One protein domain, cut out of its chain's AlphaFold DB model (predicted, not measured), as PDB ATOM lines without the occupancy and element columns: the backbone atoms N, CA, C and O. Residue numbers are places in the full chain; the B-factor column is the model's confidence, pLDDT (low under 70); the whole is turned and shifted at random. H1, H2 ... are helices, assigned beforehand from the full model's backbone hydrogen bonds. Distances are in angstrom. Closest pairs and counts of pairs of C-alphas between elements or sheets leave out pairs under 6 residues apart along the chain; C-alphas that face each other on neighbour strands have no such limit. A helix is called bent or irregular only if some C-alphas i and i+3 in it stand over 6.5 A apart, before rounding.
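This is residues 65 to 140 of the 367 residues of an uncharacterized protein of Ophiobolus disseminans (UniProt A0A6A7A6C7). A helical hairpin, H1 and H2, packs crosswise on the first part of one long kinked helix, H3, and a short fourth helix, H4, lies off at the other end of the model and touches no helix. The longest axis runs from the loop between H2 and H3, with Lys 94 at one extreme, to the end of the printed part just after H4. The printed part has 76 residues with four named helices, in the order H1, H2, H3, H4, and no named strand; the class is all helix, with 47 residues in the named helices. The whole is only just loose, close to compact, with a radius of gyration of the C-alphas of 13.9 A, and only just elongated, spanning 44 by 22 by 21 A.

The longest helix is H3, residues 101 to 118. It has a kink of 40 degrees near residue 111, and it is irregular, but only just: C-alphas 110 and 113 are 6.9 A apart. H1, residues 65 to 74, touches H3, which meets it with residues 104 to 112 alone; the closest C-alphas are those of Ala 66 and Tyr 107, 5.7 A apart. The lines of H1 and H3 are about perpendicular, at 88 degrees, and their centres are 8.0 A apart. H2, residues 80 to 89, touches H3 too, here with residues 101 to 105 of H3 alone; the closest C-alphas are those of Val 81 and His 101, 5.1 A apart. H2 and H3 are about perpendicular, at 89 degrees, with centres 14.9 A apart. H1 and H2 form a helical hairpin: they touch, with the C-alphas of Trp 72 and Ala 83 closest at 6.2 A. They run opposite ways at a steep tilt of 36 degrees, only just past shallow. Of these three touching pairs, 0 are at a shallow tilt, a mostly crossed packing. H4, residues 130 to 138, is apart from H1, from H2 and from H3. Every backbone O i to N i+4 pair is within hydrogen-bond range in H1, H2 and H4, and in H3 11 of 14 are.

H3 runs from His 101, with its C-alpha at (133.099, 171.595, 105.228), to Glu 118, with its C-alpha at (118.032, 160.965, 123.076), 25.7 A from first to last C-alpha. H1 begins at Asn 65, whose C-alpha is at (133.148, 166.463, 119.441), and ends at Leu 74, a length of 14.3 A. H2 runs from Gln 80 to Glu 89, 14.2 A. H4 runs from Gln 130 to Asp 138, 12.1 A, and its last C-alpha is at (104.074, 154.306, 103.049).

The two C-alphas farthest apart are those of Lys 94 and Gly 140, at 45.0 A, while the first and last printed C-alphas, of Asn 65 and Gly 140, are 35.9 A apart. The printed part has no cut. The link from H1 to H2, 5 residues, is tight; the link from H2 to H3 and the link from H3 to H4, 11 residues each, are long. The mean pLDDT of the printed part is 75.2. Confidence is under 70 at 16 residues: residue 77, residues 93 to 96, residues 99 to 103, of which 101 to 103 belong to H3, residues 121 to 122, residues 125 to 126, residue 134, which belongs to H4, and residue 140. H4 has a mean pLDDT of 73, H3 of 78, and H1 and H2 of 81 each.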
ATOM      1  N   ASN A  65     132.842 165.878 120.746       83.50
ATOM      2  CA  ASN A  65     133.148 166.463 119.441       83.50
ATOM      3  C   ASN A  65     131.915 166.508 118.524       83.50
ATOM      4  O   ASN A  65     131.616 167.529 117.908       83.50
ATOM      5  N   ALA A  66     131.180 165.397 118.432       82.81
ATOM      6  CA  ALA A  66     129.990 165.308 117.595       82.81
ATOM      7  C   ALA A  66     128.846 166.165 118.148       82.81
ATOM      8  O   ALA A  66     128.120 166.792 117.378       82.81
ATOM      9  N   ARG A  67     128.713 166.230 119.477       84.75
ATOM     10  CA  ARG A  67     127.739 167.095 120.142       84.75
ATOM     11  C   ARG A  67     128.022 168.570 119.866       84.75
ATOM     12  O   ARG A  67     127.084 169.275 119.527       84.75
ATOM     13  N   ALA A  68     129.278 169.009 119.943       82.94
ATOM     14  CA  ALA A  68     129.654 170.393 119.647       82.94
ATOM     15  C   ALA A  68     129.281 170.788 118.208       82.94
ATOM     16  O   ALA A  68     128.662 171.824 117.983       82.94
ATOM     17  N   VAL A  69     129.564 169.918 117.230       83.25
ATOM     18  CA  VAL A  69     129.186 170.162 115.828       83.25
ATOM     19  C   VAL A  69     127.666 170.236 115.646       83.25
ATOM     20  O   VAL A  69     127.170 171.096 114.915       83.25
ATOM     21  N   LEU A  70     126.914 169.348 116.300       81.69
ATOM     22  CA  LEU A  70     125.449 169.377 116.278       81.69
ATOM     23  C   LEU A  70     124.902 170.650 116.929       81.69
ATOM     24  O   LEU A  70     123.983 171.251 116.383       81.69
ATOM     25  N   GLU A  71     125.483 171.078 118.050       80.56
ATOM     26  CA  GLU A  71     125.109 172.304 118.757       80.56
ATOM     27  C   GLU A  71     125.265 173.526 117.841       80.56
ATOM     28  O   GLU A  71     124.310 174.250 117.567       80.56
ATOM     29  N   TRP A  72     126.439 173.671 117.232       80.69
ATOM     30  CA  TRP A  72     126.738 174.782 116.335       80.69
ATOM     31  C   TRP A  72     125.863 174.811 115.081       80.69
ATOM     32  O   TRP A  72     125.382 175.866 114.676       80.69
ATOM     33  N   THR A  73     125.653 173.658 114.449       78.69
ATOM     34  CA  THR A  73     124.936 173.604 113.165       78.69
ATOM     35  C   THR A  73     123.421 173.640 113.310       78.69
ATOM     36  O   THR A  73     122.749 174.186 112.439       78.69
ATOM     37  N   LEU A  74     122.871 173.058 114.378       73.00
ATOM     38  CA  LEU A  74     121.422 172.952 114.564       73.00
ATOM     39  C   LEU A  74     120.847 174.055 115.460       73.00
ATOM     40  O   LEU A  74     119.674 174.381 115.290       73.00
ATOM     41  N   PHE A  75     121.633 174.618 116.387       70.31
ATOM     42  CA  PHE A  75     121.150 175.590 117.380       70.31
ATOM     43  C   PHE A  75     121.718 176.979 117.158       70.31
ATOM     44  O   PHE A  75     120.956 177.937 117.086       70.31
ATOM     45  N   ASP A  76     123.033 177.082 116.975       70.25
ATOM     46  CA  ASP A  76     123.660 178.383 116.713       70.25
ATOM     47  C   ASP A  76     123.460 178.836 115.256       70.25
ATOM     48  O   ASP A  76     123.799 179.964 114.899       70.25
ATOM     49  N   GLY A  77     122.929 177.956 114.398       68.81
ATOM     50  CA  GLY A  77     122.686 178.236 112.984       68.81
ATOM     51  C   GLY A  77     123.967 178.478 112.182       68.81
ATOM     52  O   GLY A  77     123.923 179.109 111.125       68.81
ATOM     53  N   LEU A  78     125.113 177.998 112.676       73.25
ATOM     54  CA  LEU A  78     126.396 178.171 112.008       73.25
ATOM     55  C   LEU A  78     126.415 177.380 110.699       73.25
ATOM     56  O   LEU A  78     126.101 176.186 110.652       73.25
ATOM     57  N   GLY A  79     126.834 178.050 109.625       71.56
ATOM     58  CA  GLY A  79     127.063 177.395 108.342       71.56
ATOM     59  C   GLY A  79     128.170 176.339 108.447       71.56
ATOM     60  O   GLY A  79     129.047 176.426 109.304       71.56
ATOM     61  N   GLN A  80     128.174 175.355 107.544       77.31
ATOM     62  CA  GLN A  80     129.141 174.244 107.582       77.31
ATOM     63  C   GLN A  80     130.606 174.710 107.589       77.31
ATOM     64  O   GLN A  80     131.435 174.108 108.262       77.31
ATOM     65  N   VAL A  81     130.921 175.800 106.884       75.94
ATOM     66  CA  VAL A  81     132.270 176.390 106.868       75.94
ATOM     67  C   VAL A  81     132.645 176.934 108.250       75.94
ATOM     68  O   VAL A  81     133.671 176.557 108.797       75.94
ATOM     69  N   GLN A  82     131.767 177.725 108.868       77.25
ATOM     70  CA  GLN A  82     132.010 178.313 110.189       77.25
ATOM     71  C   GLN A  82     132.089 177.246 111.287       77.25
ATOM     72  O   GLN A  82     132.931 177.326 112.176       77.25
ATOM     73  N   ALA A  83     131.239 176.218 111.215       81.25
ATOM     74  CA  ALA A  83     131.278 175.095 112.144       81.25
ATOM     75  C   ALA A  83     132.574 174.274 112.005       81.25
ATOM     76  O   ALA A  83     133.102 173.801 113.009       81.25
ATOM     77  N   LYS A  84     133.107 174.130 110.783       83.44
ATOM     78  CA  LYS A  84     134.402 173.483 110.519       83.44
ATOM     79  C   LYS A  84     135.543 174.274 111.152       83.44
ATOM     80  O   LYS A  84     136.358 173.697 111.868       83.44
ATOM     81  N   ASP A  85     135.595 175.576 110.887       81.75
ATOM     82  CA  ASP A  85     136.658 176.443 111.396       81.75
ATOM     83  C   ASP A  85     136.651 176.425 112.930       81.75
ATOM     84  O   ASP A  85     137.665 176.109 113.552       81.75
ATOM     85  N   ARG A  86     135.466 176.554 113.538       83.50
ATOM     86  CA  ARG A  86     135.284 176.478 114.992       83.50
ATOM     87  C   ARG A  86     135.650 175.116 115.588       83.50
ATOM     88  O   ARG A  86     136.191 175.058 116.688       83.50
ATOM     89  N   TYR A  87     135.386 174.017 114.880       84.19
ATOM     90  CA  TYR A  87     135.786 172.670 115.307       84.19
ATOM     91  C   TYR A  87     137.305 172.521 115.400       84.19
ATOM     92  O   TYR A  87     137.816 171.924 116.348       84.19
ATOM     93  N   ASN A  88     138.019 173.060 114.413       81.94
ATOM     94  CA  ASN A  88     139.472 172.991 114.364       81.94
ATOM     95  C   ASN A  88     140.119 173.972 115.355       81.94
ATOM     96  O   ASN A  88     141.092 173.604 116.005       81.94
ATOM     97  N   GLU A  89     139.560 175.175 115.520       84.50
ATOM     98  CA  GLU A  89     140.017 176.175 116.498       84.50
ATOM     99  C   GLU A  89     139.822 175.722 117.949       84.50
ATOM    100  O   GLU A  89     140.677 175.962 118.796       84.50
ATOM    101  N   ALA A  90     138.714 175.037 118.246       79.38
ATOM    102  CA  ALA A  90     138.396 174.550 119.588       79.38
ATOM    103  C   ALA A  90     139.142 173.257 119.974       79.38
ATOM    104  O   ALA A  90     138.753 172.590 120.930       79.38
ATOM    105  N   ASP A  91     140.187 172.873 119.232       75.94
ATOM    106  CA  ASP A  91     141.019 171.686 119.473       75.94
ATOM    107  C   ASP A  91     140.283 170.327 119.440       75.94
ATOM    108  O   ASP A  91     140.915 169.285 119.633       75.94
ATOM    109  N   TYR A  92     138.988 170.273 119.096       76.44
ATOM    110  CA  TYR A  92     138.274 169.004 118.861       76.44
ATOM    111  C   TYR A  92     138.892 168.200 117.707       76.44
ATOM    112  O   TYR A  92     138.765 166.974 117.646       76.44
ATOM    113  N   GLY A  93     139.583 168.892 116.798       60.41
ATOM    114  CA  GLY A  93     140.347 168.320 115.698       60.41
ATOM    115  C   GLY A  93     141.733 167.786 116.057       60.41
ATOM    116  O   GLY A  93     142.416 167.297 115.157       60.41
ATOM    117  N   LYS A  94     142.187 167.836 117.320       64.06
ATOM    118  CA  LYS A  94     143.498 167.275 117.694       64.06
ATOM    119  C   LYS A  94     143.552 165.775 117.374       64.06
ATOM    120  O   LYS A  94     142.930 164.952 118.035       64.06
ATOM    121  N   GLY A  95     144.297 165.435 116.322       60.19
ATOM    122  CA  GLY A  95     144.464 164.077 115.797       60.19
ATOM    123  C   GLY A  95     143.533 163.709 114.636       60.19
ATOM    124  O   GLY A  95     143.896 162.831 113.866       60.19
ATOM    125  N   ASN A  96     142.392 164.390 114.473       66.44
ATOM    126  CA  ASN A  96     141.443 164.205 113.365       66.44
ATOM    127  C   ASN A  96     140.716 165.532 113.057       66.44
ATOM    128  O   ASN A  96     139.549 165.698 113.437       66.44
ATOM    129  N   PRO A  97     141.395 166.504 112.423       73.88
ATOM    130  CA  PRO A  97     140.773 167.766 112.050       73.88
ATOM    131  C   PRO A  97     139.692 167.533 110.998       73.88
ATOM    132  O   PRO A  97     139.794 166.633 110.163       73.88
ATOM    133  N   ILE A  98     138.662 168.377 111.012       71.88
ATOM    134  CA  ILE A  98     137.717 168.413 109.902       71.88
ATOM    135  C   ILE A  98     138.372 169.235 108.794       71.88
ATOM    136  O   ILE A  98     138.442 170.462 108.865       71.88
ATOM    137  N   THR A  99     138.870 168.555 107.770       65.44
ATOM    138  CA  THR A  99     139.559 169.187 106.638       65.44
ATOM    139  C   THR A  99     138.588 169.783 105.620       65.44
ATOM    140  O   THR A  99     138.909 170.783 104.982       65.44
ATOM    141  N   THR A 100     137.370 169.242 105.520       63.47
ATOM    142  CA  THR A 100     136.345 169.669 104.558       63.47
ATOM    143  C   THR A 100     135.077 170.149 105.258       63.47
ATOM    144  O   THR A 100     134.669 169.620 106.290       63.47
ATOM    145  N   HIS A 101     134.386 171.138 104.690       62.47
ATOM    146  CA  HIS A 101     133.099 171.595 105.228       62.47
ATOM    147  C   HIS A 101     132.047 170.460 105.256       62.47
ATOM    148  O   HIS A 101     131.167 170.438 106.113       62.47
ATOM    149  N   HIS A 102     132.195 169.440 104.405       57.59
ATOM    150  CA  HIS A 102     131.383 168.222 104.418       57.59
ATOM    151  C   HIS A 102     131.618 167.291 105.606       57.59
ATOM    152  O   HIS A 102     130.699 166.550 105.979       57.59
ATOM    153  N   GLY A 103     132.788 167.338 106.245       69.06
ATOM    154  CA  GLY A 103     133.022 166.584 107.474       69.06
ATOM    155  C   GLY A 103     132.100 167.047 108.606       69.06
ATOM    156  O   GLY A 103     131.660 166.225 109.401       69.06
ATOM    157  N   VAL A 104     131.663 168.312 108.602       77.88
ATOM    158  CA  VAL A 104     130.589 168.801 109.485       77.88
ATOM    159  C   VAL A 104     129.266 168.092 109.176       77.88
ATOM    160  O   VAL A 104     128.620 167.561 110.077       77.88
ATOM    161  N   GLY A 105     128.896 167.997 107.896       72.81
ATOM    162  CA  GLY A 105     127.687 167.291 107.463       72.81
ATOM    163  C   GLY A 105     127.698 165.794 107.796       72.81
ATOM    164  O   GLY A 105     126.643 165.213 108.064       72.81
ATOM    165  N   TYR A 106     128.874 165.160 107.833       80.56
ATOM    166  CA  TYR A 106     129.027 163.794 108.336       80.56
ATOM    167  C   TYR A 106     128.600 163.683 109.801       80.56
ATOM    168  O   TYR A 106     127.829 162.780 110.129       80.56
ATOM    169  N   TYR A 107     129.032 164.607 110.668       81.81
ATOM    170  CA  TYR A 107     128.628 164.598 112.075       81.81
ATOM    171  C   TYR A 107     127.113 164.759 112.225       81.81
ATOM    172  O   TYR A 107     126.484 163.981 112.947       81.81
ATOM    173  N   THR A 108     126.512 165.690 111.482       79.94
ATOM    174  CA  THR A 108     125.062 165.918 111.525       79.94
ATOM    175  C   THR A 108     124.276 164.689 111.064       79.94
ATOM    176  O   THR A 108     123.321 164.287 111.723       79.94
ATOM    177  N   ARG A 109     124.695 164.029 109.976       78.38
ATOM    178  CA  ARG A 109     124.017 162.830 109.449       78.38
ATOM    179  C   ARG A 109     124.233 161.588 110.309       78.38
ATOM    180  O   ARG A 109     123.305 160.807 110.488       78.38
ATOM    181  N   LYS A 110     125.448 161.387 110.822       82.50
ATOM    182  CA  LYS A 110     125.803 160.188 111.588       82.50
ATOM    183  C   LYS A 110     125.269 160.233 113.014       82.50
ATOM    184  O   LYS A 110     124.747 159.232 113.491       82.50
ATOM    185  N   TYR A 111     125.414 161.370 113.690       85.12
ATOM    186  CA  TYR A 111     125.092 161.489 115.113       85.12
ATOM    187  C   TYR A 111     123.777 162.226 115.372       85.12
ATOM    188  O   TYR A 111     123.174 162.021 116.421       85.12
ATOM    189  N   GLY A 112     123.285 163.019 114.415       83.94
ATOM    190  CA  GLY A 112     121.999 163.708 114.532       83.94
ATOM    191  C   GLY A 112     120.834 162.770 114.860       83.94
ATOM    192  O   GLY A 112     120.112 163.058 115.812       83.94
ATOM    193  N   PRO A 113     120.656 161.621 114.175       82.56
ATOM    194  CA  PRO A 113     119.570 160.696 114.491       82.56
ATOM    195  C   PRO A 113     119.559 160.233 115.951       82.56
ATOM    196  O   PRO A 113     118.525 160.338 116.608       82.56
ATOM    197  N   ALA A 114     120.714 159.796 116.462       84.19
ATOM    198  CA  ALA A 114     120.869 159.370 117.850       84.19
ATOM    199  C   ALA A 114     120.606 160.525 118.825       84.19
ATOM    200  O   ALA A 114     119.995 160.331 119.871       84.19
ATOM    201  N   TRP A 115     121.017 161.743 118.466       84.50
ATOM    202  CA  TRP A 115     120.836 162.915 119.314       84.50
ATOM    203  C   TRP A 115     119.349 163.265 119.467       84.50
ATOM    204  O   TRP A 115     118.872 163.455 120.584       84.50
ATOM    205  N   TYR A 116     118.595 163.284 118.364       79.81
ATOM    206  CA  TYR A 116     117.149 163.534 118.385       79.81
ATOM    207  C   TYR A 116     116.391 162.429 119.130       79.81
ATOM    208  O   TYR A 116     115.437 162.716 119.853       79.81
ATOM    209  N   GLU A 117     116.831 161.175 118.990       81.88
ATOM    210  CA  GLU A 117     116.288 160.049 119.750       81.88
ATOM    211  C   GLU A 117     116.515 160.223 121.260       81.88
ATOM    212  O   GLU A 117     115.574 160.052 122.037       81.88
ATOM    213  N   GLU A 118     117.717 160.644 121.677       80.12
ATOM    214  CA  GLU A 118     118.032 160.965 123.076       80.12
ATOM    215  C   GLU A 118     117.173 162.106 123.628       80.12
ATOM    216  O   GLU A 118     116.729 162.033 124.774       80.12
ATOM    217  N   GLN A 119     116.894 163.131 122.819       73.56
ATOM    218  CA  GLN A 119     116.004 164.227 123.222       73.56
ATOM    219  C   GLN A 119     114.523 163.823 123.243       73.56
ATOM    220  O   GLN A 119     113.676 164.591 123.697       73.56
ATOM    221  N   GLY A 120     114.174 162.653 122.697       70.25
ATOM    222  CA  GLY A 120     112.785 162.290 122.432       70.25
ATOM    223  C   GLY A 120     112.090 163.244 121.455       70.25
ATOM    224  O   GLY A 120     110.865 163.364 121.508       70.25
ATOM    225  N   ALA A 121     112.857 163.915 120.592       68.94
ATOM    226  CA  ALA A 121     112.385 164.916 119.644       68.94
ATOM    227  C   ALA A 121     112.171 164.322 118.243       68.94
ATOM    228  O   ALA A 121     112.780 163.322 117.856       68.94
ATOM    229  N   VAL A 122     111.300 164.959 117.456       67.44
ATOM    230  CA  VAL A 122     111.055 164.567 116.062       67.44
ATOM    231  C   VAL A 122     112.266 164.942 115.211       67.44
ATOM    232  O   VAL A 122     112.678 166.101 115.185       67.44
ATOM    233  N   ARG A 123     112.824 163.957 114.501       73.75
ATOM    234  CA  ARG A 123     113.946 164.167 113.577       73.75
ATOM    235  C   ARG A 123     113.492 164.994 112.361       73.75
ATOM    236  O   ARG A 123     112.427 164.699 111.816       73.75
ATOM    237  N   PRO A 124     114.297 165.964 111.895       70.06
ATOM    238  CA  PRO A 124     114.116 166.619 110.606       70.06
ATOM    239  C   PRO A 124     114.176 165.622 109.449       70.06
ATOM    240  O   PRO A 124     114.918 164.637 109.505       70.06
ATOM    241  N   TRP A 125     113.445 165.912 108.369       67.44
ATOM    242  CA  TRP A 125     113.330 165.024 107.207       67.44
ATOM    243  C   TRP A 125     114.691 164.619 106.610       67.44
ATOM    244  O   TRP A 125     114.910 163.464 106.237       67.44
ATOM    245  N   GLN A 126     115.636 165.563 106.581       69.69
ATOM    246  CA  GLN A 126     116.975 165.400 106.011       69.69
ATOM    247  C   GLN A 126     117.855 164.408 106.789       69.69
ATOM    248  O   GLN A 126     118.895 163.990 106.284       69.69
ATOM    249  N   LEU A 127     117.459 164.043 108.014       72.69
ATOM    250  CA  LEU A 127     118.188 163.101 108.864       72.69
ATOM    251  C   LEU A 127     117.621 161.676 108.826       72.69
ATOM    252  O   LEU A 127     118.171 160.793 109.484       72.69
ATOM    253  N   TYR A 128     116.549 161.428 108.071       72.00
ATOM    254  CA  TYR A 128     116.080 160.068 107.805       72.00
ATOM    255  C   TYR A 128     116.802 159.484 106.594       72.00
ATOM    256  O   TYR A 128     117.039 160.156 105.590       72.00
ATOM    257  N   THR A 129     117.112 158.192 106.656       74.25
ATOM    258  CA  THR A 129     117.589 157.446 105.490       74.25
ATOM    259  C   THR A 129     116.480 157.310 104.447       74.25
ATOM    260  O   THR A 129     115.301 157.293 104.787       74.25
ATOM    261  N   GLN A 130     116.832 157.103 103.175       70.62
ATOM    262  CA  GLN A 130     115.834 156.870 102.115       70.62
ATOM    263  C   GLN A 130     114.876 155.710 102.435       70.62
ATOM    264  O   GLN A 130     113.705 155.742 102.068       70.62
ATOM    265  N   LYS A 131     115.362 154.681 103.144       72.88
ATOM    266  CA  LYS A 131     114.533 153.552 103.587       72.88
ATOM    267  C   LYS A 131     113.523 153.982 104.650       72.88
ATOM    268  O   LYS A 131     112.355 153.638 104.529       72.88
ATOM    269  N   GLU A 132     113.956 154.738 105.658       76.19
ATOM    270  CA  GLU A 132     113.060 155.285 106.684       76.19
ATOM    271  C   GLU A 132     112.056 156.268 106.080       76.19
ATOM    272  O   GLU A 132     110.870 156.175 106.373       76.19
ATOM    273  N   GLN A 133     112.506 157.151 105.188       73.75
ATOM    274  CA  GLN A 133     111.641 158.079 104.462       73.75
ATOM    275  C   GLN A 133     110.562 157.334 103.677       73.75
ATOM    276  O   GLN A 133     109.394 157.696 103.757       73.75
ATOM    277  N   LYS A 134     110.925 156.256 102.972       69.81
ATOM    278  CA  LYS A 134     109.960 155.409 102.265       69.81
ATOM    279  C   LYS A 134     108.944 154.783 103.221       69.81
ATOM    280  O   LYS A 134     107.755 154.856 102.953       69.81
ATOM    281  N   VAL A 135     109.389 154.231 104.349       73.75
ATOM    282  CA  VAL A 135     108.482 153.671 105.366       73.75
ATOM    283  C   VAL A 135     107.538 154.742 105.920       73.75
ATOM    284  O   VAL A 135     106.355 154.476 106.098       73.75
ATOM    285  N   LEU A 136     108.034 155.959 106.157       74.94
ATOM    286  CA  LEU A 136     107.214 157.083 106.613       74.94
ATOM    287  C   LEU A 136     106.200 157.516 105.548       74.94
ATOM    288  O   LEU A 136     105.051 157.791 105.882       74.94
ATOM    289  N   LEU A 137     106.591 157.539 104.275       72.88
ATOM    290  CA  LEU A 137     105.690 157.809 103.153       72.88
ATOM    291  C   LEU A 137     104.611 156.727 103.023       72.88
ATOM    292  O   LEU A 137     103.434 157.061 102.935       72.88
ATOM    293  N   ASP A 138     104.992 155.450 103.102       70.31
ATOM    294  CA  ASP A 138     104.074 154.306 103.049       70.31
ATOM    295  C   ASP A 138     103.072 154.323 104.225       70.31
ATOM    296  O   ASP A 138     101.949 153.836 104.108       70.31
ATOM    297  N   GLN A 139     103.457 154.921 105.357       71.81
ATOM    298  CA  GLN A 139     102.600 155.147 106.527       71.81
ATOM    299  C   GLN A 139     101.741 156.422 106.430       71.81
ATOM    300  O   GLN A 139     100.985 156.713 107.357       71.81
ATOM    301  N   GLY A 140     101.853 157.200 105.350       68.81
ATOM    302  CA  GLY A 140     101.162 158.485 105.189       68.81
ATOM    303  C   GLY A 140     101.714 159.610 106.075       68.81
ATOM    304  O   GLY A 140     101.055 160.630 106.259       68.81
TER     305      GLY A 140